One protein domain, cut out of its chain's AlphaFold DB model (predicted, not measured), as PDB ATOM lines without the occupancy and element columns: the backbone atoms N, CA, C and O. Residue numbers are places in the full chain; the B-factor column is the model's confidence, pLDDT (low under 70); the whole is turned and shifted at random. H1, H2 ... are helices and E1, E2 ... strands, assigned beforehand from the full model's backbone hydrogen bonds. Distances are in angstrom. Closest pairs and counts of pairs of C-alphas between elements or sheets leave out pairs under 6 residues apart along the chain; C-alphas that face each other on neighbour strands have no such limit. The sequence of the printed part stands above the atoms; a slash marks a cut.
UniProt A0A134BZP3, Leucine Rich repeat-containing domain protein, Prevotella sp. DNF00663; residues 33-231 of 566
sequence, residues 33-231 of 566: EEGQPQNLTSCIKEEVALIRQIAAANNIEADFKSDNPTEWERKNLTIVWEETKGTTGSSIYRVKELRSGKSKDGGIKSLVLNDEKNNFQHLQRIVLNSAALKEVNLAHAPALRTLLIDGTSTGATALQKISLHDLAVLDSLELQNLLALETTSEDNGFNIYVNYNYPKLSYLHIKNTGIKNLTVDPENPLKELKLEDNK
ATOM      1  N   GLU A  33      55.012 -25.421 -42.511       60.53
ATOM      2  CA  GLU A  33      56.113 -26.286 -42.953       60.53
ATOM      3  C   GLU A  33      57.450 -25.559 -43.148       60.53
ATOM      4  O   GLU A  33      58.493 -26.210 -43.164       60.53
ATOM      5  N   GLU A  34      57.465 -24.227 -43.234       60.09
ATOM      6  CA  GLU A  34      58.714 -23.464 -43.344       60.09
ATOM      7  C   GLU A  34      59.290 -23.142 -41.962       60.09
ATOM      8  O   GLU A  34      58.589 -22.649 -41.082       60.09
ATOM      9  N   GLY A  35      60.592 -23.388 -41.781       65.94
ATOM     10  CA  GLY A  35      61.316 -22.967 -40.579       65.94
ATOM     11  C   GLY A  35      61.041 -23.811 -39.331       65.94
ATOM     12  O   GLY A  35      61.121 -23.292 -38.222       65.94
ATOM     13  N   GLN A  36      60.717 -25.102 -39.472       80.38
ATOM     14  CA  GLN A  36      60.586 -25.990 -38.313       80.38
ATOM     15  C   GLN A  36      61.971 -26.338 -37.718       80.38
ATOM     16  O   GLN A  36      62.869 -26.744 -38.466       80.38
ATOM     17  N   PRO A  37      62.158 -26.228 -36.389       90.12
ATOM     18  CA  PRO A  37      63.400 -26.613 -35.730       90.12
ATOM     19  C   PRO A  37      63.700 -28.104 -35.910       90.12
ATOM     20  O   PRO A  37      62.837 -28.956 -35.716       90.12
ATOM     21  N   GLN A  38      64.960 -28.415 -36.221       88.94
ATOM     22  CA  GLN A  38      65.473 -29.793 -36.305       88.94
ATOM     23  C   GLN A  38      65.862 -30.358 -34.929       88.94
ATOM     24  O   GLN A  38      66.135 -31.544 -34.784       88.94
ATOM     25  N   ASN A  39      65.961 -29.499 -33.912       90.12
ATOM     26  CA  ASN A  39      66.280 -29.886 -32.542       90.12
ATOM     27  C   ASN A  39      65.781 -28.829 -31.548       90.12
ATOM     28  O   ASN A  39      65.760 -27.632 -31.852       90.12
ATOM     29  N   LEU A  40      65.463 -29.260 -30.330       92.06
ATOM     30  CA  LEU A  40      65.011 -28.361 -29.266       92.06
ATOM     31  C   LEU A  40      66.093 -27.424 -28.711       92.06
ATOM     32  O   LEU A  40      65.747 -26.413 -28.113       92.06
ATOM     33  N   THR A  41      67.390 -27.693 -28.918       90.94
ATOM     34  CA  THR A  41      68.462 -26.814 -28.396       90.94
ATOM     35  C   THR A  41      68.497 -25.438 -29.060       90.94
ATOM     36  O   THR A  41      68.982 -24.478 -28.472       90.94
ATOM     37  N   SER A  42      67.937 -25.338 -30.265       90.88
ATOM     38  CA  SER A  42      67.724 -24.080 -30.984       90.88
ATOM     39  C   SER A  42      66.404 -23.372 -30.631       90.88
ATOM     40  O   SER A  42      66.123 -22.310 -31.179       90.88
ATOM     41  N   CYS A  43      65.588 -23.933 -29.732       92.88
ATOM     42  CA  CYS A  43      64.292 -23.381 -29.328       92.88
ATOM     43  C   CYS A  43      64.374 -22.661 -27.972       92.88
ATOM     44  O   CYS A  43      65.224 -22.979 -27.140       92.88
ATOM     45  N   ILE A  44      63.443 -21.740 -27.708       91.88
ATOM     46  CA  ILE A  44      63.267 -21.171 -26.363       91.88
ATOM     47  C   ILE A  44      62.750 -22.260 -25.414       91.88
ATOM     48  O   ILE A  44      61.672 -22.827 -25.612       91.88
ATOM     49  N   LYS A  45      63.536 -22.570 -24.381       92.06
ATOM     50  CA  LYS A  45      63.299 -23.703 -23.476       92.06
ATOM     51  C   LYS A  45      61.970 -23.580 -22.732       92.06
ATOM     52  O   LYS A  45      61.250 -24.567 -22.588       92.06
ATOM     53  N   GLU A  46      61.654 -22.382 -22.262       90.56
ATOM     54  CA  GLU A  46      60.454 -22.078 -21.487       90.56
ATOM     55  C   GLU A  46      59.185 -22.214 -22.349       90.56
ATOM     56  O   GLU A  46      58.177 -22.747 -21.881       90.56
ATOM     57  N   GLU A  47      59.256 -21.845 -23.634       90.69
ATOM     58  CA  GLU A  47      58.144 -22.001 -24.582       90.69
ATOM     59  C   GLU A  47      57.869 -23.481 -24.899       90.69
ATOM     60  O   GLU A  47      56.727 -23.941 -24.896       90.69
ATOM     61  N   VAL A  48      58.919 -24.283 -25.086       91.88
ATOM     62  CA  VAL A  48      58.776 -25.739 -25.275       91.88
ATOM     63  C   VAL A  48      58.179 -26.410 -24.032       91.88
ATOM     64  O   VAL A  48      57.352 -27.318 -24.152       91.88
ATOM     65  N   ALA A  49      58.580 -25.972 -22.833       90.62
ATOM     66  CA  ALA A  49      58.090 -26.533 -21.577       90.62
ATOM     67  C   ALA A  49      56.574 -26.345 -21.413       90.62
ATOM     68  O   ALA A  49      55.880 -27.303 -21.065       90.62
ATOM     69  N   LEU A  50      56.038 -25.163 -21.727       86.12
ATOM     70  CA  LEU A  50      54.591 -24.947 -21.655       86.12
ATOM     71  C   LEU A  50      53.843 -25.674 -22.780       86.12
ATOM     72  O   LEU A  50      52.750 -26.158 -22.519       86.12
ATOM     73  N   ILE A  51      54.402 -25.832 -23.994       90.25
ATOM     74  CA  ILE A  51      53.769 -26.696 -25.019       90.25
ATOM     75  C   ILE A  51      53.552 -28.100 -24.449       90.25
ATOM     76  O   ILE A  51      52.461 -28.657 -24.563       90.25
ATOM     77  N   ARG A  52      54.570 -28.661 -23.786       91.62
ATOM     78  CA  ARG A  52      54.463 -29.974 -23.136       91.62
ATOM     79  C   ARG A  52      53.466 -29.963 -21.968       91.62
ATOM     80  O   ARG A  52      52.770 -30.955 -21.776       91.62
ATOM     81  N   GLN A  53      53.328 -28.857 -21.236       90.38
ATOM     82  CA  GLN A  53      52.290 -28.695 -20.207       90.38
ATOM     83  C   GLN A  53      50.875 -28.675 -20.804       90.38
ATOM     84  O   GLN A  53      49.995 -29.373 -20.299       90.38
ATOM     85  N   ILE A  54      50.656 -27.930 -21.894       90.94
ATOM     86  CA  ILE A  54      49.391 -27.938 -22.645       90.94
ATOM     87  C   ILE A  54      49.105 -29.362 -23.127       90.94
ATOM     88  O   ILE A  54      47.984 -29.846 -22.985       90.94
ATOM     89  N   ALA A  55      50.115 -30.059 -23.653       92.50
ATOM     90  CA  ALA A  55      49.966 -31.432 -24.109       92.50
ATOM     91  C   ALA A  55      49.529 -32.375 -22.974       92.50
ATOM     92  O   ALA A  55      48.587 -33.147 -23.152       92.50
ATOM     93  N   ALA A  56      50.140 -32.252 -21.793       92.69
ATOM     94  CA  ALA A  56      49.792 -33.039 -20.612       92.69
ATOM     95  C   ALA A  56      48.367 -32.767 -20.112       92.69
ATOM     96  O   ALA A  56      47.599 -33.701 -19.889       92.69
ATOM     97  N   ALA A  57      47.958 -31.496 -20.038       91.38
ATOM     98  CA  ALA A  57      46.590 -31.118 -19.660       91.38
ATOM     99  C   ALA A  57      45.521 -31.708 -20.601       91.38
ATOM    100  O   ALA A  57      44.352 -31.844 -20.237       91.38
ATOM    101  N   ASN A  58      45.925 -32.085 -21.815       91.94
ATOM    102  CA  ASN A  58      45.050 -32.612 -22.852       91.94
ATOM    103  C   ASN A  58      45.215 -34.116 -23.116       91.94
ATOM    104  O   ASN A  58      44.428 -34.660 -23.891       91.94
ATOM    105  N   ASN A  59      46.137 -34.803 -22.433       92.31
ATOM    106  CA  ASN A  59      46.512 -36.203 -22.685       92.31
ATOM    107  C   ASN A  59      46.992 -36.445 -24.135       92.31
ATOM    108  O   ASN A  59      46.570 -37.404 -24.789       92.31
ATOM    109  N   ILE A  60      47.807 -35.528 -24.668       91.88
ATOM    110  CA  ILE A  60      48.379 -35.582 -26.029       91.88
ATOM    111  C   ILE A  60      49.914 -35.503 -26.011       91.88
ATOM    112  O   ILE A  60      50.539 -35.074 -26.972       91.88
ATOM    113  N   GLU A  61      50.555 -35.907 -24.918       93.56
ATOM    114  CA  GLU A  61      52.013 -35.856 -24.744       93.56
ATOM    115  C   GLU A  61      52.763 -36.669 -25.804       93.56
ATOM    116  O   GLU A  61      53.898 -36.339 -26.152       93.56
ATOM    117  N   ALA A  62      52.123 -37.716 -26.335       91.44
ATOM    118  CA  ALA A  62      52.653 -38.520 -27.431       91.44
ATOM    119  C   ALA A  62      52.966 -37.672 -28.676       91.44
ATOM    120  O   ALA A  62      54.001 -37.902 -29.299       91.44
ATOM    121  N   ASP A  63      52.156 -36.642 -28.962       90.75
ATOM    122  CA  ASP A  63      52.336 -35.746 -30.110       90.75
ATOM    123  C   ASP A  63      53.661 -34.953 -30.024       90.75
ATOM    124  O   ASP A  63      54.202 -34.541 -31.048       90.75
ATOM    125  N   PHE A  64      54.225 -34.777 -28.817       92.31
ATOM    126  CA  PHE A  64      55.362 -33.885 -28.525       92.31
ATOM    127  C   PHE A  64      56.544 -34.582 -27.825       92.31
ATOM    128  O   PHE A  64      57.388 -33.928 -27.198       92.31
ATOM    129  N   LYS A  65      56.607 -35.920 -27.896       90.25
ATOM    130  CA  LYS A  65      57.575 -36.728 -27.135       90.25
ATOM    131  C   LYS A  65      59.019 -36.602 -27.635       90.25
ATOM    132  O   LYS A  65      59.935 -36.688 -26.822       90.25
ATOM    133  N   SER A  66      59.231 -36.423 -28.942       91.94
ATOM    134  CA  SER A  66      60.578 -36.325 -29.530       91.94
ATOM    135  C   SER A  66      61.269 -34.996 -29.194       91.94
ATOM    136  O   SER A  66      60.613 -33.959 -29.060       91.94
ATOM    137  N   ASP A  67      62.601 -35.016 -29.101       91.38
ATOM    138  CA  ASP A  67      63.445 -33.813 -29.008       91.38
ATOM    139  C   ASP A  67      63.817 -33.236 -30.390       91.38
ATOM    140  O   ASP A  67      64.487 -32.201 -30.489       91.38
ATOM    141  N   ASN A  68      63.354 -33.882 -31.462       92.00
ATOM    142  CA  ASN A  68      63.361 -33.368 -32.822       92.00
ATOM    143  C   ASN A  68      61.932 -32.932 -33.202       92.00
ATOM    144  O   ASN A  68      61.093 -33.786 -33.495       92.00
ATOM    145  N   PRO A  69      61.625 -31.620 -33.231       91.31
ATOM    146  CA  PRO A  69      60.280 -31.139 -33.533       91.31
ATOM    147  C   PRO A  69      59.730 -31.591 -34.886       91.31
ATOM    148  O   PRO A  69      58.513 -31.661 -35.027       91.31
ATOM    149  N   THR A  70      60.574 -31.930 -35.870       88.69
ATOM    150  CA  THR A  70      60.110 -32.479 -37.163       88.69
ATOM    151  C   THR A  70      59.394 -33.826 -37.037       88.69
ATOM    152  O   THR A  70      58.622 -34.185 -37.923       88.69
ATOM    153  N   GLU A  71      59.588 -34.537 -35.923       91.00
ATOM    154  CA  GLU A  71      58.934 -35.812 -35.611       91.00
ATOM    155  C   GLU A  71      57.623 -35.641 -34.821       91.00
ATOM    156  O   GLU A  71      56.954 -36.630 -34.534       91.00
ATOM    157  N   TRP A  72      57.244 -34.413 -34.442       91.06
ATOM    158  CA  TRP A  72      56.018 -34.167 -33.677       91.06
ATOM    159  C   TRP A  72      54.755 -34.466 -34.492       91.06
ATOM    160  O   TRP A  72      54.604 -34.029 -35.640       91.06
ATOM    161  N   GLU A  73      53.804 -35.167 -33.874       86.19
ATOM    162  CA  GLU A  73      52.538 -35.504 -34.515       86.19
ATOM    163  C   GLU A  73      51.614 -34.283 -34.502       86.19
ATOM    164  O   GLU A  73      51.152 -33.824 -33.466       86.19
ATOM    165  N   ARG A  74      51.264 -33.760 -35.678       84.00
ATOM    166  CA  ARG A  74      50.326 -32.626 -35.811       84.00
ATOM    167  C   ARG A  74      48.867 -33.077 -35.688       84.00
ATOM    168  O   ARG A  74      48.015 -32.639 -36.463       84.00
ATOM    169  N   LYS A  75      48.580 -34.039 -34.808       85.06
ATOM    170  CA  LYS A  75      47.277 -34.707 -34.730       85.06
ATOM    171  C   LYS A  75      46.264 -33.857 -33.979       85.06
ATOM    172  O   LYS A  75      45.190 -33.615 -34.528       85.06
ATOM    173  N   ASN A  76      46.615 -33.382 -32.783       87.31
ATOM    174  CA  ASN A  76      45.693 -32.653 -31.905       87.31
ATOM    175  C   ASN A  76      46.028 -31.158 -31.776       87.31
ATOM    176  O   ASN A  76      45.122 -30.337 -31.639       87.31
ATOM    177  N   LEU A  77      47.311 -30.800 -31.863       90.31
ATOM    178  CA  LEU A  77      47.800 -29.423 -31.791       90.31
ATOM    179  C   LEU A  77      48.975 -29.245 -32.760       90.31
ATOM    180  O   LEU A  77      49.819 -30.126 -32.899       90.31
ATOM    181  N   THR A  78      49.035 -28.100 -33.432       90.56
ATOM    182  CA  THR A  78      50.102 -27.749 -34.372       90.56
ATOM    183  C   THR A  78      50.816 -26.489 -33.893       90.56
ATOM    184  O   THR A  78      50.167 -25.503 -33.549       90.56
ATOM    185  N   ILE A  79      52.150 -26.508 -33.918       91.62
ATOM    186  CA  ILE A  79      53.000 -25.369 -33.550       91.62
ATOM    187  C   ILE A  79      53.589 -24.752 -34.813       91.62
ATOM    188  O   ILE A  79      54.187 -25.456 -35.628       91.62
ATOM    189  N   VAL A  80      53.434 -23.441 -34.964       90.62
ATOM    190  CA  VAL A  80      54.100 -22.656 -36.005       90.62
ATOM    191  C   VAL A  80      55.248 -21.885 -35.366       90.62
ATOM    192  O   VAL A  80      55.060 -21.179 -34.370       90.62
ATOM    193  N   TRP A  81      56.432 -22.024 -35.952       90.88
ATOM    194  CA  TRP A  81      57.669 -21.461 -35.427       90.88
ATOM    195  C   TRP A  81      58.058 -20.172 -36.152       90.88
ATOM    196  O   TRP A  81      57.794 -20.002 -37.339       90.88
ATOM    197  N   GLU A  82      58.718 -19.269 -35.435       90.25
ATOM    198  CA  GLU A  82      59.449 -18.144 -36.012       90.25
ATOM    199  C   GLU A  82      60.948 -18.379 -35.873       90.25
ATOM    200  O   GLU A  82      61.453 -18.516 -34.758       90.25
ATOM    201  N   GLU A  83      61.658 -18.400 -36.999       90.75
ATOM    202  CA  GLU A  83      63.116 -18.422 -37.017       90.75
ATOM    203  C   GLU A  83      63.665 -16.995 -37.017       90.75
ATOM    204  O   GLU A  83      63.351 -16.189 -37.894       90.75
ATOM    205  N   THR A  84      64.574 -16.705 -36.091       87.38
ATOM    206  CA  THR A  84      65.444 -15.530 -36.196       87.38
ATOM    207  C   THR A  84      66.896 -15.961 -36.237       87.38
ATOM    208  O   THR A  84      67.299 -16.850 -35.482       87.38
ATOM    209  N   LYS A  85      67.708 -15.274 -37.037       86.31
ATOM    210  CA  LYS A  85      69.159 -15.429 -36.987       86.31
ATOM    211  C   LYS A  85      69.722 -14.634 -35.807       86.31
ATOM    212  O   LYS A  85      69.484 -13.433 -35.696       86.31
ATOM    213  N   GLY A  86      70.459 -15.308 -34.932       73.00
ATOM    214  CA  GLY A  86      71.284 -14.677 -33.911       73.00
ATOM    215  C   GLY A  86      72.470 -13.936 -34.529       73.00
ATOM    216  O   GLY A  86      72.778 -14.081 -35.714       73.00
ATOM    217  N   THR A  87      73.180 -13.162 -33.710       72.88
ATOM    218  CA  THR A  87      74.341 -12.353 -34.128       72.88
ATOM    219  C   THR A  87      75.486 -13.177 -34.725       72.88
ATOM    220  O   THR A  87      76.280 -12.655 -35.501       72.88
ATOM    221  N   THR A  88      75.556 -14.467 -34.398       77.38
ATOM    222  CA  THR A  88      76.547 -15.432 -34.899       77.38
ATOM    223  C   THR A  88      76.048 -16.258 -36.092       77.38
ATOM    224  O   THR A  88      76.728 -17.187 -36.521       77.38
ATOM    225  N   GLY A  89      74.859 -15.957 -36.628       78.31
ATOM    226  CA  GLY A  89      74.227 -16.704 -37.722       78.31
ATOM    227  C   GLY A  89      73.490 -17.979 -37.290       78.31
ATOM    228  O   GLY A  89      72.865 -18.627 -38.132       78.31
ATOM    229  N   SER A  90      73.513 -18.329 -35.998       85.06
ATOM    230  CA  SER A  90      72.740 -19.446 -35.447       85.06
ATOM    231  C   SER A  90      71.237 -19.156 -35.466       85.06
ATOM    232  O   SER A  90      70.802 -18.033 -35.217       85.06
ATOM    233  N   SER A  91      70.428 -20.167 -35.766       89.25
ATOM    234  CA  SER A  91      68.969 -20.049 -35.755       89.25
ATOM    235  C   SER A  91      68.421 -20.187 -34.334       89.25
ATOM    236  O   SER A  91      68.803 -21.105 -33.612       89.25
ATOM    237  N   ILE A  92      67.515 -19.286 -33.957       90.56
ATOM    238  CA  ILE A  92      66.706 -19.367 -32.737       90.56
ATOM    239  C   ILE A  92      65.243 -19.466 -33.161       90.56
ATOM    240  O   ILE A  92      64.763 -18.599 -33.897       90.56
ATOM    241  N   TYR A  93      64.555 -20.497 -32.680       92.62
ATOM    242  CA  TYR A  93      63.156 -20.783 -32.977       92.62
ATOM    243  C   TYR A  93      62.258 -20.443 -31.790       92.62
ATOM    244  O   TYR A  93      62.562 -20.774 -30.642       92.62
ATOM    245  N   ARG A  94      61.136 -19.788 -32.088       91.62
ATOM    246  CA  ARG A  94      60.151 -19.324 -31.105       91.62
ATOM    247  C   ARG A  94      58.749 -19.760 -31.481       91.62
ATOM    248  O   ARG A  94      58.443 -19.879 -32.667       91.62
ATOM    249  N   VAL A  95      57.897 -19.968 -30.492       92.44
ATOM    250  CA  VAL A  95      56.500 -20.351 -30.691       92.44
ATOM    251  C   VAL A  95      55.707 -19.121 -31.111       92.44
ATOM    252  O   VAL A  95      55.380 -18.271 -30.289       92.44
ATOM    253  N   LYS A  96      55.391 -19.022 -32.404       91.25
ATOM    254  CA  LYS A  96      54.664 -17.879 -32.971       91.25
ATOM    255  C   LYS A  96      53.159 -18.063 -32.915       91.25
ATOM    256  O   LYS A  96      52.421 -17.110 -32.664       91.25
ATOM    257  N   GLU A  97      52.692 -19.274 -33.203       92.69
ATOM    258  CA  GLU A  97      51.267 -19.551 -33.326       92.69
ATOM    259  C   GLU A  97      50.916 -20.986 -32.922       92.69
ATOM    260  O   GLU A  97      51.633 -21.937 -33.247       92.69
ATOM    261  N   LEU A  98      49.783 -21.126 -32.229       92.69
ATOM    262  CA  LEU A  98      49.140 -22.403 -31.925       92.69
ATOM    263  C   LEU A  98      47.951 -22.598 -32.869       92.69
ATOM    264  O   LEU A  98      47.070 -21.740 -32.939       92.69
ATOM    265  N   ARG A  99      47.905 -23.732 -33.576       89.75
ATOM    266  CA  ARG A  99      46.787 -24.113 -34.450       89.75
ATOM    267  C   ARG A  99      46.185 -25.444 -34.042       89.75
ATOM    268  O   ARG A  99      46.884 -26.294 -33.492       89.75
ATOM    269  N   SER A 100      44.929 -25.677 -34.410       86.75
ATOM    270  CA  SER A 100      44.373 -27.032 -34.360       86.75
ATOM    271  C   SER A 100      45.236 -28.047 -35.104       86.75
ATOM    272  O   SER A 100      45.907 -27.747 -36.098       86.75
ATOM    273  N   GLY A 101      45.222 -29.276 -34.594       83.38
ATOM    274  CA  GLY A 101      45.777 -30.424 -35.293       83.38
ATOM    275  C   GLY A 101      44.970 -30.807 -36.539       83.38
ATOM    276  O   GLY A 101      43.937 -30.224 -36.857       83.38
ATOM    277  N   LYS A 102      45.463 -31.809 -37.266       76.00
ATOM    278  CA  LYS A 102      44.859 -32.329 -38.503       76.00
ATOM    279  C   LYS A 102      43.669 -33.264 -38.255       76.00
ATOM    280  O   LYS A 102      42.999 -33.652 -39.213       76.00
ATOM    281  N   SER A 103      43.440 -33.695 -37.016       71.69
ATOM    282  CA  SER A 103      42.376 -34.645 -36.697       71.69
ATOM    283  C   SER A 103      40.996 -33.985 -36.751       71.69
ATOM    284  O   SER A 103      40.805 -32.890 -36.237       71.69
ATOM    285  N   LYS A 104      40.013 -34.677 -37.338       61.94
ATOM    286  CA  LYS A 104      38.600 -34.254 -37.299       61.94
ATOM    287  C   LYS A 104      37.957 -34.502 -35.929       61.94
ATOM    288  O   LYS A 104      37.100 -33.733 -35.511       61.94
ATOM    289  N   ASP A 105      38.433 -35.535 -35.231       57.22
ATOM    290  CA  ASP A 105      37.920 -36.003 -33.934       57.22
ATOM    291  C   ASP A 105      38.882 -35.682 -32.771       57.22
ATOM    292  O   ASP A 105      38.645 -36.058 -31.625       57.22
ATOM    293  N   GLY A 106      40.020 -35.046 -33.074       62.41
ATOM    294  CA  GLY A 106      41.128 -34.811 -32.150       62.41
ATOM    295  C   GLY A 106      41.458 -33.330 -32.081       62.41
ATOM    296  O   GLY A 106      41.688 -32.680 -33.093       62.41
ATOM    297  N   GLY A 107      41.458 -32.808 -30.869       75.12
ATOM    298  CA  GLY A 107      41.737 -31.421 -30.558       75.12
ATOM    299  C   GLY A 107      41.932 -31.296 -29.058       75.12
ATOM    300  O   GLY A 107      41.610 -32.212 -28.293       75.12
ATOM    301  N   ILE A 108      42.477 -30.166 -28.626       86.69
ATOM    302  CA  ILE A 108      42.610 -29.901 -27.197       86.69
ATOM    303  C   ILE A 108      41.226 -29.695 -26.560       86.69
ATOM    304  O   ILE A 108      40.307 -29.135 -27.168       86.69
ATOM    305  N   LYS A 109      41.088 -30.191 -25.331       88.69
ATOM    306  CA  LYS A 109      39.927 -30.066 -24.444       88.69
ATOM    307  C   LYS A 109      40.058 -28.878 -23.493       88.69
ATOM    308  O   LYS A 109      39.044 -28.316 -23.095       88.69
ATOM    309  N   SER A 110      41.279 -28.509 -23.121       91.19
ATOM    310  CA  SER A 110      41.573 -27.414 -22.200       91.19
ATOM    311  C   SER A 110      42.724 -26.574 -22.748       91.19
ATOM    312  O   SER A 110      43.777 -27.105 -23.109       91.19
ATOM    313  N   LEU A 111      42.518 -25.264 -22.843       92.69
ATOM    314  CA  LEU A 111      43.552 -24.289 -23.160       92.69
ATOM    315  C   LEU A 111      43.715 -23.360 -21.961       92.69
ATOM    316  O   LEU A 111      42.998 -22.369 -21.837       92.69
ATOM    317  N   VAL A 112      44.657 -23.691 -21.084       92.06
ATOM    318  CA  VAL A 112      44.992 -22.874 -19.917       92.06
ATOM    319  C   VAL A 112      46.404 -22.336 -20.091       92.06
ATOM    320  O   VAL A 112      47.374 -23.089 -20.013       92.06
ATOM    321  N   LEU A 113      46.507 -21.030 -20.328       89.19
ATOM    322  CA  LEU A 113      47.753 -20.274 -20.316       89.19
ATOM    323  C   LEU A 113      47.630 -19.224 -19.212       89.19
ATOM    324  O   LEU A 113      46.931 -18.233 -19.383       89.19
ATOM    325  N   ASN A 114      48.293 -19.454 -18.081       82.69
ATOM    326  CA  ASN A 114      48.530 -18.412 -17.087       82.69
ATOM    327  C   ASN A 114      50.033 -18.265 -16.916       82.69
ATOM    328  O   ASN A 114      50.680 -19.057 -16.227       82.69
ATOM    329  N   ASP A 115      50.585 -17.283 -17.605       78.06
ATOM    330  CA  ASP A 115      52.017 -17.123 -17.713       78.06
ATOM    331  C   ASP A 115      52.502 -15.909 -16.923       78.06
ATOM    332  O   ASP A 115      53.000 -14.937 -17.473       78.06
ATOM    333  N   GLU A 116      52.380 -15.968 -15.597       79.38
ATOM    334  CA  GLU A 116      52.789 -14.873 -14.697       79.38
ATOM    335  C   GLU A 116      54.278 -14.500 -14.829       79.38
ATOM    336  O   GLU A 116      54.697 -13.399 -14.473       79.38
ATOM    337  N   LYS A 117      55.098 -15.419 -15.355       80.62
ATOM    338  CA  LYS A 117      56.518 -15.183 -15.661       80.62
ATOM    339  C   LYS A 117      56.741 -14.643 -17.075       80.62
ATOM    340  O   LYS A 117      57.878 -14.333 -17.422       80.62
ATOM    341  N   ASN A 118      55.681 -14.526 -17.868       76.31
ATOM    342  CA  ASN A 118      55.690 -14.167 -19.275       76.31
ATOM    343  C   ASN A 118      56.712 -15.008 -20.076       76.31
ATOM    344  O   ASN A 118      57.514 -14.482 -20.831       76.31
ATOM    345  N   ASN A 119      56.759 -16.320 -19.892       78.62
ATOM    346  CA  ASN A 119      57.542 -17.254 -20.699       78.62
ATOM    347  C   ASN A 119      57.184 -17.257 -22.208       78.62
ATOM    348  O   ASN A 119      58.032 -17.595 -23.028       78.62
ATOM    349  N   PHE A 120      55.964 -16.871 -22.594       81.38
ATOM    350  CA  PHE A 120      55.409 -16.855 -23.954       81.38
ATOM    351  C   PHE A 120      55.506 -15.464 -24.569       81.38
ATOM    352  O   PHE A 120      54.530 -14.880 -25.039       81.38
ATOM    353  N   GLN A 121      56.725 -14.930 -24.585       87.62
ATOM    354  CA  GLN A 121      57.011 -13.586 -25.093       87.62
ATOM    355  C   GLN A 121      56.721 -13.416 -26.590       87.62
ATOM    356  O   GLN A 121      56.713 -12.289 -27.076       87.62
ATOM    357  N   HIS A 122      56.518 -14.508 -27.335       90.94
ATOM    358  CA  HIS A 122      56.447 -14.467 -28.799       90.94
ATOM    359  C   HIS A 122      55.203 -15.130 -29.390       90.94
ATOM    360  O   HIS A 122      55.008 -15.058 -30.605       90.94
ATOM    361  N   LEU A 123      54.342 -15.726 -28.560       93.00
ATOM    362  CA  LEU A 123      53.089 -16.301 -29.033       93.00
ATOM    363  C   LEU A 123      52.144 -15.179 -29.449       93.00
ATOM    364  O   LEU A 123      51.619 -14.447 -28.619       93.00
ATOM    365  N   GLN A 124      51.931 -15.067 -30.755       93.56
ATOM    366  CA  GLN A 124      51.177 -13.978 -31.364       93.56
ATOM    367  C   GLN A 124      49.762 -14.377 -31.765       93.56
ATOM    368  O   GLN A 124      48.888 -13.512 -31.847       93.56
ATOM    369  N   ARG A 125      49.526 -15.660 -32.061       93.75
ATOM    370  CA  ARG A 125      48.241 -16.133 -32.589       93.75
ATOM    371  C   ARG A 125      47.844 -17.475 -31.990       93.75
ATOM    372  O   ARG A 125      48.656 -18.392 -31.897       93.75
ATOM    373  N   ILE A 126      46.570 -17.613 -31.655       93.94
ATOM    374  CA  ILE A 126      45.941 -18.885 -31.307       93.94
ATOM    375  C   ILE A 126      44.736 -19.051 -32.230       93.94
ATOM    376  O   ILE A 126      43.857 -18.195 -32.251       93.94
ATOM    377  N   VAL A 127      44.708 -20.132 -33.010       91.12
ATOM    378  CA  VAL A 127      43.637 -20.441 -33.967       91.12
ATOM    379  C   VAL A 127      43.192 -21.883 -33.759       91.12
ATOM    380  O   VAL A 127      43.812 -22.826 -34.254       91.12
ATOM    381  N   LEU A 128      42.113 -22.064 -33.009       89.50
ATOM    382  CA  LEU A 128      41.608 -23.377 -32.635       89.50
ATOM    383  C   LEU A 128      40.254 -23.639 -33.282       89.50
ATOM    384  O   LEU A 128      39.305 -22.901 -33.074       89.50
ATOM    385  N   ASN A 129      40.170 -24.737 -34.015       85.81
ATOM    386  CA  ASN A 129      38.941 -25.441 -34.343       85.81
ATOM    387  C   ASN A 129      38.859 -26.731 -33.501       85.81
ATOM    388  O   ASN A 129      39.661 -27.647 -33.711       85.81
ATOM    389  N   SER A 130      37.969 -26.783 -32.504       80.19
ATOM    390  CA  SER A 130      37.807 -27.957 -31.630       80.19
ATOM    391  C   SER A 130      36.417 -28.018 -30.992       80.19
ATOM    392  O   SER A 130      36.117 -27.267 -30.063       80.19
ATOM    393  N   ALA A 131      35.593 -28.994 -31.386       76.69
ATOM    394  CA  ALA A 131      34.356 -29.308 -30.662       76.69
ATOM    395  C   ALA A 131      34.602 -29.969 -29.292       76.69
ATOM    396  O   ALA A 131      33.695 -30.035 -28.465       76.69
ATOM    397  N   ALA A 132      35.818 -30.457 -29.020       82.62
ATOM    398  CA  ALA A 132      36.159 -31.098 -27.749       82.62
ATOM    399  C   ALA A 132      36.520 -30.097 -26.637       82.62
ATOM    400  O   ALA A 132      36.693 -30.516 -25.490       82.62
ATOM    401  N   LEU A 133      36.649 -28.808 -26.970       87.94
ATOM    402  CA  LEU A 133      37.046 -27.748 -26.047       87.94
ATOM    403  C   LEU A 133      36.008 -27.578 -24.927       87.94
ATOM    404  O   LEU A 133      34.805 -27.549 -25.180       87.94
ATOM    405  N   LYS A 134      36.479 -27.497 -23.684       89.38
ATOM    406  CA  LYS A 134      35.672 -27.375 -22.458       89.38
ATOM    407  C   LYS A 134      36.136 -26.247 -21.554       89.38
ATOM    408  O   LYS A 134      35.351 -25.760 -20.751       89.38
ATOM    409  N   GLU A 135      37.398 -25.858 -21.672       91.44
ATOM    410  CA  GLU A 135      38.012 -24.844 -20.833       91.44
ATOM    411  C   GLU A 135      38.949 -23.982 -21.671       91.44
ATOM    412  O   GLU A 135      39.775 -24.496 -22.430       91.44
ATOM    413  N   VAL A 136      38.814 -22.667 -21.516       94.31
ATOM    414  CA  VAL A 136      39.736 -21.681 -22.071       94.31
ATOM    415  C   VAL A 136      39.985 -20.626 -21.002       94.31
ATOM    416  O   VAL A 136      39.060 -19.923 -20.594       94.31
ATOM    417  N   ASN A 137      41.231 -20.536 -20.555       94.19
ATOM    418  CA  ASN A 137      41.697 -19.543 -19.601       94.19
ATOM    419  C   ASN A 137      43.029 -18.975 -20.093       94.19
ATOM    420  O   ASN A 137      44.028 -19.692 -20.124       94.19
ATOM    421  N   LEU A 138      43.025 -17.716 -20.521       93.69
ATOM    422  CA  LEU A 138      44.186 -17.039 -21.079       93.69
ATOM    423  C   LEU A 138      44.478 -15.767 -20.290       93.69
ATOM    424  O   LEU A 138      43.666 -14.841 -20.274       93.69
ATOM    425  N   ALA A 139      45.671 -15.734 -19.705       92.56
ATOM    426  CA  ALA A 139      46.203 -14.620 -18.950       92.56
ATOM    427  C   ALA A 139      47.701 -14.435 -19.192       92.56
ATOM    428  O   ALA A 139      48.428 -15.408 -19.414       92.56
ATOM    429  N   HIS A 140      48.164 -13.186 -19.104       90.00
ATOM    430  CA  HIS A 140      49.588 -12.839 -19.153       90.00
ATOM    431  C   HIS A 140      50.308 -13.326 -20.429       90.00
ATOM    432  O   HIS A 140      51.425 -13.828 -20.381       90.00
ATOM    433  N   ALA A 141      49.670 -13.183 -21.596       91.62
ATOM    434  CA  ALA A 141      50.280 -13.492 -22.893       91.62
ATOM    435  C   ALA A 141      50.674 -12.181 -23.613       91.62
ATOM    436  O   ALA A 141      49.881 -11.643 -24.393       91.62
ATOM    437  N   PRO A 142      51.878 -11.625 -23.363       91.31
ATOM    438  CA  PRO A 142      52.212 -10.234 -23.693       91.31
ATOM    439  C   PRO A 142      52.317  -9.939 -25.194       91.31
ATOM    440  O   PRO A 142      52.267  -8.773 -25.583       91.31
ATOM    441  N   ALA A 143      52.467 -10.967 -26.033       93.06
ATOM    442  CA  ALA A 143      52.548 -10.838 -27.487       93.06
ATOM    443  C   ALA A 143      51.288 -11.309 -28.230       93.06
ATOM    444  O   ALA A 143      51.226 -11.154 -29.454       93.06
ATOM    445  N   LEU A 144      50.285 -11.855 -27.528       94.44
ATOM    446  CA  LEU A 144      49.107 -12.450 -28.156       94.44
ATOM    447  C   LEU A 144      48.240 -11.363 -28.797       94.44
ATOM    448  O   LEU A 144      47.624 -10.562 -28.102       94.44
ATOM    449  N   ARG A 145      48.183 -11.354 -30.132       94.88
ATOM    450  CA  ARG A 145      47.412 -10.391 -30.931       94.88
ATOM    451  C   ARG A 145      46.088 -10.945 -31.440       94.88
ATOM    452  O   ARG A 145      45.136 -10.179 -31.566       94.88
ATOM    453  N   THR A 146      46.028 -12.241 -31.733       94.75
ATOM    454  CA  THR A 146      44.848 -12.872 -32.342       94.75
ATOM    455  C   THR A 146      44.439 -14.111 -31.561       94.75
ATOM    456  O   THR A 146      45.243 -15.035 -31.404       94.75
ATOM    457  N   LEU A 147      43.174 -14.160 -31.148       95.56
ATOM    458  CA  LEU A 147      42.531 -15.359 -30.628       95.56
ATOM    459  C   LEU A 147      41.318 -15.699 -31.489       95.56
ATOM    460  O   LEU A 147      40.350 -14.947 -31.515       95.56
ATOM    461  N   LEU A 148      41.363 -16.853 -32.149       93.38
ATOM    462  CA  LEU A 148      40.228 -17.436 -32.847       93.38
ATOM    463  C   LEU A 148      39.908 -18.796 -32.252       93.38
ATOM    464  O   LEU A 148      40.762 -19.686 -32.219       93.38
ATOM    465  N   ILE A 149      38.659 -18.960 -31.828       91.94
ATOM    466  CA  ILE A 149      38.113 -20.231 -31.371       91.94
ATOM    467  C   ILE A 149      36.836 -20.521 -32.149       91.94
ATOM    468  O   ILE A 149      35.858 -19.782 -32.067       91.94
ATOM    469  N   ASP A 150      36.853 -21.624 -32.883       89.19
ATOM    470  CA  ASP A 150      35.730 -22.152 -33.639       89.19
ATOM    471  C   ASP A 150      35.350 -23.544 -33.106       89.19
ATOM    472  O   ASP A 150      36.187 -24.438 -32.968       89.19
ATOM    473  N   GLY A 151      34.074 -23.740 -32.785       84.06
ATOM    474  CA  GLY A 151      33.534 -25.022 -32.336       84.06
ATOM    475  C   GLY A 151      33.231 -26.029 -33.454       84.06
ATOM    476  O   GLY A 151      32.706 -27.101 -33.155       84.06
ATOM    477  N   THR A 152      33.496 -25.726 -34.733       71.50
ATOM    478  CA  THR A 152      33.078 -26.560 -35.881       71.50
ATOM    479  C   THR A 152      33.888 -27.848 -36.096       71.50
ATOM    480  O   THR A 152      34.544 -28.034 -37.121       71.50
ATOM    481  N   SER A 153      33.703 -28.835 -35.214       53.38
ATOM    482  CA  SER A 153      33.892 -30.251 -35.566       53.38
ATOM    483  C   SER A 153      32.702 -31.124 -35.132       53.38
ATOM    484  O   SER A 153      32.631 -31.651 -34.035       53.38
ATOM    485  N   THR A 154      31.721 -31.312 -36.026       50.62
ATOM    486  CA  THR A 154      30.664 -32.363 -35.976       50.62
ATOM    487  C   THR A 154      29.759 -32.487 -34.728       50.62
ATOM    488  O   THR A 154      28.880 -33.348 -34.723       50.62
ATOM    489  N   GLY A 155      29.875 -31.632 -33.709       54.19
ATOM    490  CA  GLY A 155      29.044 -31.671 -32.501       54.19
ATOM    491  C   GLY A 155      29.123 -30.383 -31.680       54.19
ATOM    492  O   GLY A 155      30.045 -29.591 -31.845       54.19
ATOM    493  N   ALA A 156      28.132 -30.153 -30.814       59.41
ATOM    494  CA  ALA A 156      28.113 -28.994 -29.927       59.41
ATOM    495  C   ALA A 156      29.259 -29.093 -28.905       59.41
ATOM    496  O   ALA A 156      29.294 -30.024 -28.099       59.41
ATOM    497  N   THR A 157      30.186 -28.132 -28.936       67.88
ATOM    498  CA  THR A 157      31.167 -27.936 -27.859       67.88
ATOM    499  C   THR A 157      30.475 -27.765 -26.505       67.88
ATOM    500  O   THR A 157      29.396 -27.180 -26.421       67.88
ATOM    501  N   ALA A 158      31.106 -28.273 -25.442       82.81
ATOM    502  CA  ALA A 158      30.649 -28.114 -24.061       82.81
ATOM    503  C   ALA A 158      31.290 -26.902 -23.356       82.81
ATOM    504  O   ALA A 158      31.131 -26.756 -22.145       82.81
ATOM    505  N   LEU A 159      32.037 -26.058 -24.081       90.81
ATOM    506  CA  LEU A 159      32.636 -24.839 -23.542       90.81
ATOM    507  C   LEU A 159      31.536 -23.855 -23.132       90.81
ATOM    508  O   LEU A 159      30.949 -23.193 -23.983       90.81
ATOM    509  N   GLN A 160      31.270 -23.767 -21.830       91.81
ATOM    510  CA  GLN A 160      30.245 -22.876 -21.274       91.81
ATOM    511  C   GLN A 160      30.765 -21.483 -20.930       91.81
ATOM    512  O   GLN A 160      29.997 -20.524 -20.873       91.81
ATOM    513  N   LYS A 161      32.074 -21.373 -20.713       93.25
ATOM    514  CA  LYS A 161      32.721 -20.196 -20.149       93.25
ATOM    515  C   LYS A 161      34.113 -20.027 -20.737       93.25
ATOM    516  O   LYS A 161      34.819 -21.013 -20.946       93.25
ATOM    517  N   ILE A 162      34.521 -18.777 -20.929       93.94
ATOM    518  CA  ILE A 162      35.892 -18.403 -21.284       93.94
ATOM    519  C   ILE A 162      36.425 -17.349 -20.314       93.94
ATOM    520  O   ILE A 162      35.709 -16.422 -19.946       93.94
ATOM    521  N   SER A 163      37.680 -17.474 -19.897       93.56
ATOM    522  CA  SER A 163      38.372 -16.472 -19.083       93.56
ATOM    523  C   SER A 163      39.493 -15.857 -19.908       93.56
ATOM    524  O   SER A 163      40.432 -16.553 -20.281       93.56
ATOM    525  N   LEU A 164      39.378 -14.566 -20.216       93.56
ATOM    526  CA  LEU A 164      40.399 -13.787 -20.916       93.56
ATOM    527  C   LEU A 164      40.708 -12.566 -20.061       93.56
ATOM    528  O   LEU A 164      39.796 -11.786 -19.791       93.56
ATOM    529  N   HIS A 165      41.956 -12.399 -19.637       92.25
ATOM    530  CA  HIS A 165      42.377 -11.179 -18.957       92.25
ATOM    531  C   HIS A 165      43.868 -10.892 -19.154       92.25
ATOM    532  O   HIS A 165      44.630 -11.780 -19.514       92.25
ATOM    533  N   ASP A 166      44.297  -9.647 -18.951       91.81
ATOM    534  CA  ASP A 166      45.714  -9.249 -19.021       91.81
ATOM    535  C   ASP A 166      46.387  -9.594 -20.365       91.81
ATOM    536  O   ASP A 166      47.527 -10.064 -20.435       91.81
ATOM    537  N   LEU A 167      45.667  -9.343 -21.462       93.31
ATOM    538  CA  LEU A 167      46.111  -9.570 -22.838       93.31
ATOM    539  C   LEU A 167      46.440  -8.225 -23.504       93.31
ATOM    540  O   LEU A 167      45.736  -7.747 -24.394       93.31
ATOM    541  N   ALA A 168      47.537  -7.609 -23.058       92.00
ATOM    542  CA  ALA A 168      47.892  -6.208 -23.322       92.00
ATOM    543  C   ALA A 168      47.965  -5.793 -24.808       92.00
ATOM    544  O   ALA A 168      47.867  -4.605 -25.131       92.00
ATOM    545  N   VAL A 169      48.178  -6.747 -25.720       94.19
ATOM    546  CA  VAL A 169      48.280  -6.483 -27.164       94.19
ATOM    547  C   VAL A 169      47.239  -7.212 -28.010       94.19
ATOM    548  O   VAL A 169      47.344  -7.159 -29.238       94.19
ATOM    549  N   LEU A 170      46.243  -7.847 -27.382       94.88
ATOM    550  CA  LEU A 170      45.160  -8.505 -28.105       94.88
ATOM    551  C   LEU A 170      44.420  -7.472 -28.953       94.88
ATOM    552  O   LEU A 170      43.978  -6.441 -28.453       94.88
ATOM    553  N   ASP A 171      44.327  -7.760 -30.245       93.56
ATOM    554  CA  ASP A 171      43.770  -6.878 -31.270       93.56
ATOM    555  C   ASP A 171      42.514  -7.495 -31.899       93.56
ATOM    556  O   ASP A 171      41.534  -6.793 -32.151       93.56
ATOM    557  N   SER A 172      42.512  -8.822 -32.081       94.62
ATOM    558  CA  SER A 172      41.398  -9.572 -32.661       94.62
ATOM    559  C   SER A 172      40.949 -10.727 -31.767       94.62
ATOM    560  O   SER A 172      41.761 -11.568 -31.360       94.62
ATOM    561  N   LEU A 173      39.643 -10.764 -31.493       95.88
ATOM    562  CA  LEU A 173      38.950 -11.843 -30.796       95.88
ATOM    563  C   LEU A 173      37.806 -12.377 -31.664       95.88
ATOM    564  O   LEU A 173      36.850 -11.662 -31.966       95.88
ATOM    565  N   GLU A 174      37.880 -13.658 -32.009       95.50
ATOM    566  CA  GLU A 174      36.869 -14.352 -32.799       95.50
ATOM    567  C   GLU A 174      36.384 -15.608 -32.069       95.50
ATOM    568  O   GLU A 174      37.159 -16.523 -31.786       95.50
ATOM    569  N   LEU A 175      35.086 -15.660 -31.775       94.69
ATOM    570  CA  LEU A 175      34.424 -16.765 -31.087       94.69
ATOM    571  C   LEU A 175      33.253 -17.247 -31.937       94.69
ATOM    572  O   LEU A 175      32.252 -16.545 -32.087       94.69
ATOM    573  N   GLN A 176      33.383 -18.437 -32.515       92.25
ATOM    574  CA  GLN A 176      32.455 -18.939 -33.522       92.25
ATOM    575  C   GLN A 176      31.942 -20.336 -33.164       92.25
ATOM    576  O   GLN A 176      32.700 -21.212 -32.759       92.25
ATOM    577  N   ASN A 177      30.643 -20.570 -33.350       90.06
ATOM    578  CA  ASN A 177      30.013 -21.889 -33.218       90.06
ATOM    579  C   ASN A 177      30.177 -22.523 -31.823       90.06
ATOM    580  O   ASN A 177      30.318 -23.738 -31.681       90.06
ATOM    581  N   LEU A 178      30.133 -21.690 -30.782       91.56
ATOM    582  CA  LEU A 178      30.243 -22.093 -29.381       91.56
ATOM    583  C   LEU A 178      28.853 -22.112 -28.727       91.56
ATOM    584  O   LEU A 178      28.507 -21.244 -27.931       91.56
ATOM    585  N   LEU A 179      28.021 -23.087 -29.098       91.06
ATOM    586  CA  LEU A 179      26.598 -23.125 -28.716       91.06
ATOM    587  C   LEU A 179      26.337 -23.246 -27.207       91.06
ATOM    588  O   LEU A 179      25.267 -22.852 -26.755       91.06
ATOM    589  N   ALA A 180      27.276 -23.803 -26.441       92.06
ATOM    590  CA  ALA A 180      27.166 -23.885 -24.987       92.06
ATOM    591  C   ALA A 180      27.724 -22.650 -24.268       92.06
ATOM    592  O   ALA A 180      27.502 -22.531 -23.070       92.06
ATOM    593  N   LEU A 181      28.443 -21.760 -24.964       94.06
ATOM    594  CA  LEU A 181      29.116 -20.614 -24.356       94.06
ATOM    595  C   LEU A 181      28.085 -19.595 -23.886       94.06
ATOM    596  O   LEU A 181      27.342 -19.062 -24.705       94.06
ATOM    597  N   GLU A 182      28.080 -19.299 -22.591       92.81
ATOM    598  CA  GLU A 182      27.134 -18.369 -21.976       92.81
ATOM    599  C   GLU A 182      27.825 -17.159 -21.341       92.81
ATOM    600  O   GLU A 182      27.289 -16.051 -21.430       92.81
ATOM    601  N   THR A 183      28.998 -17.344 -20.721       94.44
ATOM    602  CA  THR A 183      29.619 -16.314 -19.872       94.44
ATOM    603  C   THR A 183      31.112 -16.113 -20.125       94.44
ATOM    604  O   THR A 183      31.816 -16.972 -20.666       94.44
ATOM    605  N   THR A 184      31.600 -14.947 -19.709       90.81
ATOM    606  CA  THR A 184      33.025 -14.705 -19.474       90.81
ATOM    607  C   THR A 184      33.309 -14.818 -17.984       90.81
ATOM    608  O   THR A 184      32.571 -14.246 -17.189       90.81
ATOM    609  N   SER A 185      34.391 -15.491 -17.591       82.19
ATOM    610  CA  SER A 185      34.831 -15.549 -16.188       82.19
ATOM    611  C   SER A 185      33.699 -15.965 -15.220       82.19
ATOM    612  O   SER A 185      32.960 -16.895 -15.527       82.19
ATOM    613  N   GLU A 186      33.595 -15.361 -14.034       82.62
ATOM    614  CA  GLU A 186      32.538 -15.644 -13.040       82.62
ATOM    615  C   GLU A 186      31.318 -14.713 -13.191       82.62
ATOM    616  O   GLU A 186      30.518 -14.560 -12.269       82.62
ATOM    617  N   ASP A 187      31.181 -14.039 -14.333       84.75
ATOM    618  CA  ASP A 187      30.139 -13.042 -14.537       84.75
ATOM    619  C   ASP A 187      28.789 -13.664 -14.913       84.75
ATOM    620  O   ASP A 187      28.700 -14.735 -15.509       84.75
ATOM    621  N   ASN A 188      27.707 -12.925 -14.655       88.44
ATOM    622  CA  ASN A 188      26.333 -13.318 -15.011       88.44
ATOM    623  C   ASN A 188      26.013 -13.161 -16.519       88.44
ATOM    624  O   ASN A 188      24.846 -13.150 -16.926       88.44
ATOM    625  N   GLY A 189      27.036 -12.979 -17.353       93.75
ATOM    626  CA  GLY A 189      26.926 -12.734 -18.786       93.75
ATOM    627  C   GLY A 189      28.281 -12.789 -19.480       93.75
ATOM    628  O   GLY A 189      29.315 -13.024 -18.855       93.75
ATOM    629  N   PHE A 190      28.266 -12.591 -20.792       96.56
ATOM    630  CA  PHE A 190      29.461 -12.507 -21.612       96.56
ATOM    631  C   PHE A 190      29.857 -11.044 -21.791       96.56
ATOM    632  O   PHE A 190      29.130 -10.262 -22.410       96.56
ATOM    633  N   ASN A 191      31.014 -10.675 -21.258       95.12
ATOM    634  CA  ASN A 191      31.425  -9.291 -21.142       95.12
ATOM    635  C   ASN A 191      32.756  -9.034 -21.842       95.12
ATOM    636  O   ASN A 191      33.756  -9.700 -21.594       95.12
ATOM    637  N   ILE A 192      32.784  -7.986 -22.659       93.75
ATOM    638  CA  ILE A 192      33.999  -7.394 -23.202       93.75
ATOM    639  C   ILE A 192      34.154  -6.017 -22.556       93.75
ATOM    640  O   ILE A 192      33.527  -5.059 -23.000       93.75
ATOM    641  N   TYR A 193      34.955  -5.939 -21.489       88.50
ATOM    642  CA  TYR A 193      35.139  -4.737 -20.667       88.50
ATOM    643  C   TYR A 193      36.600  -4.329 -20.503       88.50
ATOM    644  O   TYR A 193      37.497  -5.171 -20.511       88.50
ATOM    645  N   VAL A 194      36.811  -3.037 -20.226       81.88
ATOM    646  CA  VAL A 194      38.114  -2.464 -19.843       81.88
ATOM    647  C   VAL A 194      38.784  -3.206 -18.677       81.88
ATOM    648  O   VAL A 194      39.996  -3.402 -18.692       81.88
ATOM    649  N   ASN A 195      38.010  -3.705 -17.706       84.56
ATOM    650  CA  ASN A 195      38.550  -4.376 -16.516       84.56
ATOM    651  C   ASN A 195      39.263  -5.705 -16.808       84.56
ATOM    652  O   ASN A 195      40.023  -6.169 -15.965       84.56
ATOM    653  N   TYR A 196      39.045  -6.313 -17.976       85.75
ATOM    654  CA  TYR A 196      39.770  -7.521 -18.377       85.75
ATOM    655  C   TYR A 196      41.093  -7.212 -19.101       85.75
ATOM    656  O   TYR A 196      41.810  -8.129 -19.483       85.75
ATOM    657  N   ASN A 197      41.470  -5.939 -19.265       85.62
ATOM    658  CA  ASN A 197      42.816  -5.529 -19.678       85.62
ATOM    659  C   ASN A 197      43.286  -6.094 -21.043       85.62
ATOM    660  O   ASN A 197      44.324  -6.749 -21.158       85.62
ATOM    661  N   TYR A 198      42.532  -5.804 -22.106       91.00
ATOM    662  CA  TYR A 198      42.966  -5.938 -23.508       91.00
ATOM    663  C   TYR A 198      42.768  -4.607 -24.267       91.00
ATOM    664  O   TYR A 198      41.916  -4.495 -25.151       91.00
ATOM    665  N   PRO A 199      43.555  -3.566 -23.929       92.62
ATOM    666  CA  PRO A 199      43.332  -2.173 -24.346       92.62
ATOM    667  C   PRO A 199      43.419  -1.937 -25.862       92.62
ATOM    668  O   PRO A 199      42.957  -0.908 -26.354       92.62
ATOM    669  N   LYS A 200      44.030  -2.860 -26.616       93.50
ATOM    670  CA  LYS A 200      44.228  -2.747 -28.072       93.50
ATOM    671  C   LYS A 200      43.156  -3.447 -28.908       93.50
ATOM    672  O   LYS A 200      43.259  -3.407 -30.135       93.50
ATOM    673  N   LEU A 201      42.152  -4.058 -28.274       93.81
ATOM    674  CA  LEU A 201      41.117  -4.803 -28.979       93.81
ATOM    675  C   LEU A 201      40.420  -3.889 -29.993       93.81
ATOM    676  O   LEU A 201      39.803  -2.896 -29.618       93.81
ATOM    677  N   SER A 202      40.527  -4.230 -31.276       91.56
ATOM    678  CA  SER A 202      39.947  -3.448 -32.373       91.56
ATOM    679  C   SER A 202      38.942  -4.247 -33.202       91.56
ATOM    680  O   SER A 202      38.102  -3.636 -33.868       91.56
ATOM    681  N   TYR A 203      39.014  -5.580 -33.166       92.38
ATOM    682  CA  TYR A 203      38.190  -6.485 -33.964       92.38
ATOM    683  C   TYR A 203      37.529  -7.524 -33.061       92.38
ATOM    684  O   TYR A 203      38.206  -8.252 -32.334       92.38
ATOM    685  N   LEU A 204      36.200  -7.595 -33.118       95.06
ATOM    686  CA  LEU A 204      35.419  -8.580 -32.379       95.06
ATOM    687  C   LEU A 204      34.426  -9.272 -33.310       95.06
ATOM    688  O   LEU A 204      33.565  -8.615 -33.902       95.06
ATOM    689  N   HIS A 205      34.506 -10.599 -33.390       95.25
ATOM    690  CA  HIS A 205      33.520 -11.433 -34.074       95.25
ATOM    691  C   HIS A 205      32.958 -12.468 -33.107       95.25
ATOM    692  O   HIS A 205      33.676 -13.335 -32.619       95.25
ATOM    693  N   ILE A 206      31.658 -12.387 -32.839       95.56
ATOM    694  CA  ILE A 206      30.934 -13.396 -32.067       95.56
ATOM    695  C   ILE A 206      29.881 -13.989 -32.986       95.56
ATOM    696  O   ILE A 206      29.026 -13.265 -33.510       95.56
ATOM    697  N   LYS A 207      29.937 -15.303 -33.192       94.06
ATOM    698  CA  LYS A 207      29.061 -15.998 -34.125       94.06
ATOM    699  C   LYS A 207      28.473 -17.265 -33.540       94.06
ATOM    700  O   LYS A 207      29.221 -18.127 -33.087       94.06
ATOM    701  N   ASN A 208      27.158 -17.431 -33.678       92.81
ATOM    702  CA  ASN A 208      26.462 -18.687 -33.391       92.81
ATOM    703  C   ASN A 208      26.828 -19.260 -32.006       92.81
ATOM    704  O   ASN A 208      27.425 -20.334 -31.886       92.81
ATOM    705  N   THR A 209      26.530 -18.490 -30.958       93.94
ATOM    706  CA  THR A 209      26.855 -18.825 -29.564       93.94
ATOM    707  C   THR A 209      25.607 -19.043 -28.705       93.94
ATOM    708  O   THR A 209      24.495 -18.678 -29.095       93.94
ATOM    709  N   GLY A 210      25.798 -19.628 -27.519       94.19
ATOM    710  CA  GLY A 210      24.767 -19.759 -26.482       94.19
ATOM    711  C   GLY A 210      24.555 -18.502 -25.629       94.19
ATOM    712  O   GLY A 210      23.769 -18.533 -24.682       94.19
ATOM    713  N   ILE A 211      25.250 -17.403 -25.940       97.06
ATOM    714  CA  ILE A 211      25.280 -16.202 -25.108       97.06
ATOM    715  C   ILE A 211      23.881 -15.588 -25.050       97.06
ATOM    716  O   ILE A 211      23.265 -15.295 -26.075       97.06
ATOM    717  N   LYS A 212      23.406 -15.356 -23.824       97.69
ATOM    718  CA  LYS A 212      22.117 -14.700 -23.550       97.69
ATOM    719  C   LYS A 212      22.285 -13.216 -23.244       97.69
ATOM    720  O   LYS A 212      21.528 -12.389 -23.743       97.69
ATOM    721  N   ASN A 213      23.305 -12.877 -22.458       98.19
ATOM    722  CA  ASN A 213      23.607 -11.511 -22.050       98.19
ATOM    723  C   ASN A 213      24.978 -11.126 -22.597       98.19
ATOM    724  O   ASN A 213      25.983 -11.592 -22.070       98.19
ATOM    725  N   LEU A 214      25.016 -10.298 -23.640       98.00
ATOM    726  CA  LEU A 214      26.261  -9.800 -24.221       98.00
ATOM    727  C   LEU A 214      26.442  -8.322 -23.891       98.00
ATOM    728  O   LEU A 214      25.584  -7.504 -24.235       98.00
ATOM    729  N   THR A 215      27.590  -7.978 -23.311       97.06
ATOM    730  CA  THR A 215      28.054  -6.593 -23.253       97.06
ATOM    731  C   THR A 215      29.380  -6.411 -23.972       97.06
ATOM    732  O   THR A 215      30.332  -7.148 -23.732       97.06
ATOM    733  N   VAL A 216      29.452  -5.379 -24.808       96.31
ATOM    734  CA  VAL A 216      30.669  -4.911 -25.466       96.31
ATOM    735  C   VAL A 216      30.870  -3.442 -25.108       96.31
ATOM    736  O   VAL A 216      30.158  -2.592 -25.628       96.31
ATOM    737  N   ASP A 217      31.801  -3.162 -24.195       94.12
ATOM    738  CA  ASP A 217      32.234  -1.817 -23.781       94.12
ATOM    739  C   ASP A 217      33.766  -1.805 -23.600       94.12
ATOM    740  O   ASP A 217      34.285  -1.853 -22.476       94.12
ATOM    741  N   PRO A 218      34.513  -1.872 -24.715       92.00
ATOM    742  CA  PRO A 218      35.965  -1.853 -24.694       92.00
ATOM    743  C   PRO A 218      36.493  -0.465 -24.315       92.00
ATOM    744  O   PRO A 218      35.809   0.546 -24.450       92.00
ATOM    745  N   GLU A 219      37.754  -0.414 -23.888       89.31
ATOM    746  CA  GLU A 219      38.434   0.840 -23.540       89.31
ATOM    747  C   GLU A 219      38.529   1.812 -24.722       89.31
ATOM    748  O   GLU A 219      38.360   3.021 -24.565       89.31
ATOM    749  N   ASN A 220      38.784   1.268 -25.914       88.12
ATOM    750  CA  ASN A 220      38.924   2.018 -27.152       88.12
ATOM    751  C   ASN A 220      37.867   1.568 -28.166       88.12
ATOM    752  O   ASN A 220      37.548   0.376 -28.219       88.12
ATOM    753  N   PRO A 221      37.352   2.479 -29.014       87.50
ATOM    754  CA  PRO A 221      36.372   2.106 -30.017       87.50
ATOM    755  C   PRO A 221      36.847   1.008 -30.963       87.50
ATOM    756  O   PRO A 221      37.885   1.148 -31.614       87.50
ATOM    757  N   LEU A 222      36.039  -0.051 -31.086       88.88
ATOM    758  CA  LEU A 222      36.289  -1.107 -32.067       88.88
ATOM    759  C   LEU A 222      36.290  -0.520 -33.477       88.88
ATOM    760  O   LEU A 222      35.412   0.271 -33.844       88.88
ATOM    761  N   LYS A 223      37.246  -0.971 -34.291       86.19
ATOM    762  CA  LYS A 223      37.238  -0.735 -35.737       86.19
ATOM    763  C   LYS A 223      36.145  -1.561 -36.407       86.19
ATOM    764  O   LYS A 223      35.526  -1.076 -37.351       86.19
ATOM    765  N   GLU A 224      35.907  -2.778 -35.916       87.81
ATOM    766  CA  GLU A 224      34.899  -3.690 -36.449       87.81
ATOM    767  C   GLU A 224      34.247  -4.522 -35.337       87.81
ATOM    768  O   GLU A 224      34.928  -5.124 -34.506       87.81
ATOM    769  N   LEU A 225      32.915  -4.576 -35.364       92.88
ATOM    770  CA  LEU A 225      32.104  -5.474 -34.549       92.88
ATOM    771  C   LEU A 225      31.205  -6.302 -35.466       92.88
ATOM    772  O   LEU A 225      30.362  -5.749 -36.174       92.88
ATOM    773  N   LYS A 226      31.348  -7.626 -35.409       93.50
ATOM    774  CA  LYS A 226      30.491  -8.583 -36.111       93.50
ATOM    775  C   LYS A 226      29.757  -9.470 -35.120       93.50
ATOM    776  O   LYS A 226      30.373 -10.223 -34.370       93.50
ATOM    777  N   LEU A 227      28.430  -9.401 -35.157       94.44
ATOM    778  CA  LEU A 227      27.534 -10.267 -34.396       94.44
ATOM    779  C   LEU A 227      26.657 -11.028 -35.392       94.44
ATOM    780  O   LEU A 227      25.786 -10.435 -36.022       94.44
ATOM    781  N   GLU A 228      26.902 -12.327 -35.555       92.12
ATOM    782  CA  GLU A 228      26.220 -13.167 -36.552       92.12
ATOM    783  C   GLU A 228      25.547 -14.373 -35.884       92.12
ATOM    784  O   GLU A 228      26.147 -15.036 -35.047       92.12
ATOM    785  N   ASP A 229      24.306 -14.696 -36.252       91.94
ATOM    786  CA  ASP A 229      23.598 -15.904 -35.782       91.94
ATOM    787  C   ASP A 229      23.512 -16.091 -34.246       91.94
ATOM    788  O   ASP A 229      23.248 -17.191 -33.760       91.94
ATOM    789  N   ASN A 230      23.673 -15.032 -33.445       94.12
ATOM    790  CA  ASN A 230      23.575 -15.091 -31.978       94.12
ATOM    791  C   ASN A 230      22.112 -15.041 -31.499       94.12
ATOM    792  O   ASN A 230      21.685 -14.125 -30.799       94.12
ATOM    793  N   LYS A 231      21.330 -16.051 -31.889       95.12
ATOM    794  CA  LYS A 231      19.864 -16.078 -31.732       95.12
ATOM    795  C   LYS A 231      19.365 -16.204 -30.292       95.12
ATOM    796  O   LYS A 231      18.161 -16.106 -30.078       95.12
TER     797      LYS A 231
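This is residues 33 to 231 of the 566 residues of the protein "Leucine Rich repeat-containing domain protein" of Prevotella sp. DNF00663 (UniProt A0A134BZP3). The chain winds in stacked turns, a solenoid with two walls of short strands: one long sheet, E1 E2 E4 E6 E8 E10 E12, and opposite it E3 E5 E7 and then E9 E11. At one end the long hairpin E1 and E2 extends the large sheet, and H1 lies over the hairpin beside E3, covering that end, with the small H2 next to it. The printed part has 199 residues, with H1 and H2 first along the chain and then E1 to E12; the large sheet is mixed, the other two parallel. The class is mixed, helices and strands, though only 86 residues, under half, are in named elements. It is compact, with a radius of gyration of the C-alphas of 17.1 A and spans of 52 by 36 by 26 A.

The largest sheet runs E1, residues 77 to 85; E2, 91 to 100; E4, 125 to 129; E6, 146 to 150; E8, 172 to 176; E10, 203 to 207; E12, 224 to 228. It is curled, the way across it turning by 104 degrees. E1 and E2 form an antiparallel hairpin, with N 80 and O 97 2.9 A apart, within hydrogen-bond range. E2 bends by 52 degrees at residue 97 and is parallel to E4, with N 127 and O 98 at 2.9 A. E4 and E6 are parallel, with N 128 and O 148 at 2.8 A. The second sheet is E3, residues 110 to 114; E5, 135 to 139; E7, 161 to 165; N 113 and O 137 are 2.8 A apart, N 163 and O 136 2.9 A. E9, residues 190 to 193, and E11, 213 to 217, are parallel neighbours, with N 192 and O 215 at 2.8 A. E7 and E9 are only just apart, at 8.5 A; residues 183 to 184 pair with 161 to 162 of E7. H1, residues 45 to 58, is on the largest sheet in two layers, a helix on one face of a sheet, at a height of 9.8 A. It runs along the strands, at 2 degrees to E1 on the local plane. It is also on the second sheet, its closest C-alphas to E3 being those of Asn 58 and Ser 110, 6.3 A apart. H2, residues 61 to 64, touches H1 at residues 52 to 55 alone; the closest C-alphas, of Ala 55 and Glu 61, are 4.9 A apart. In H1 every O i to N i+4 pair is within hydrogen-bond range; H2 is too short for one.

H1 is 20.3 A long and begins at C-alpha 45 (63.299, -23.703, -23.476). E1 measures 26.1 A and E2 25.6 A. E12 ends at C-alpha 228 (26.220, -13.167, -36.552).

The C-alphas farthest apart, of Thr 88 and Lys 231, are 56.8 A apart. The printed part has no cut. The links H2 to E1 and E8 to E9 are long. Confidence is under 70 at residues 33 to 35, 104 to 106 and 153 to 157.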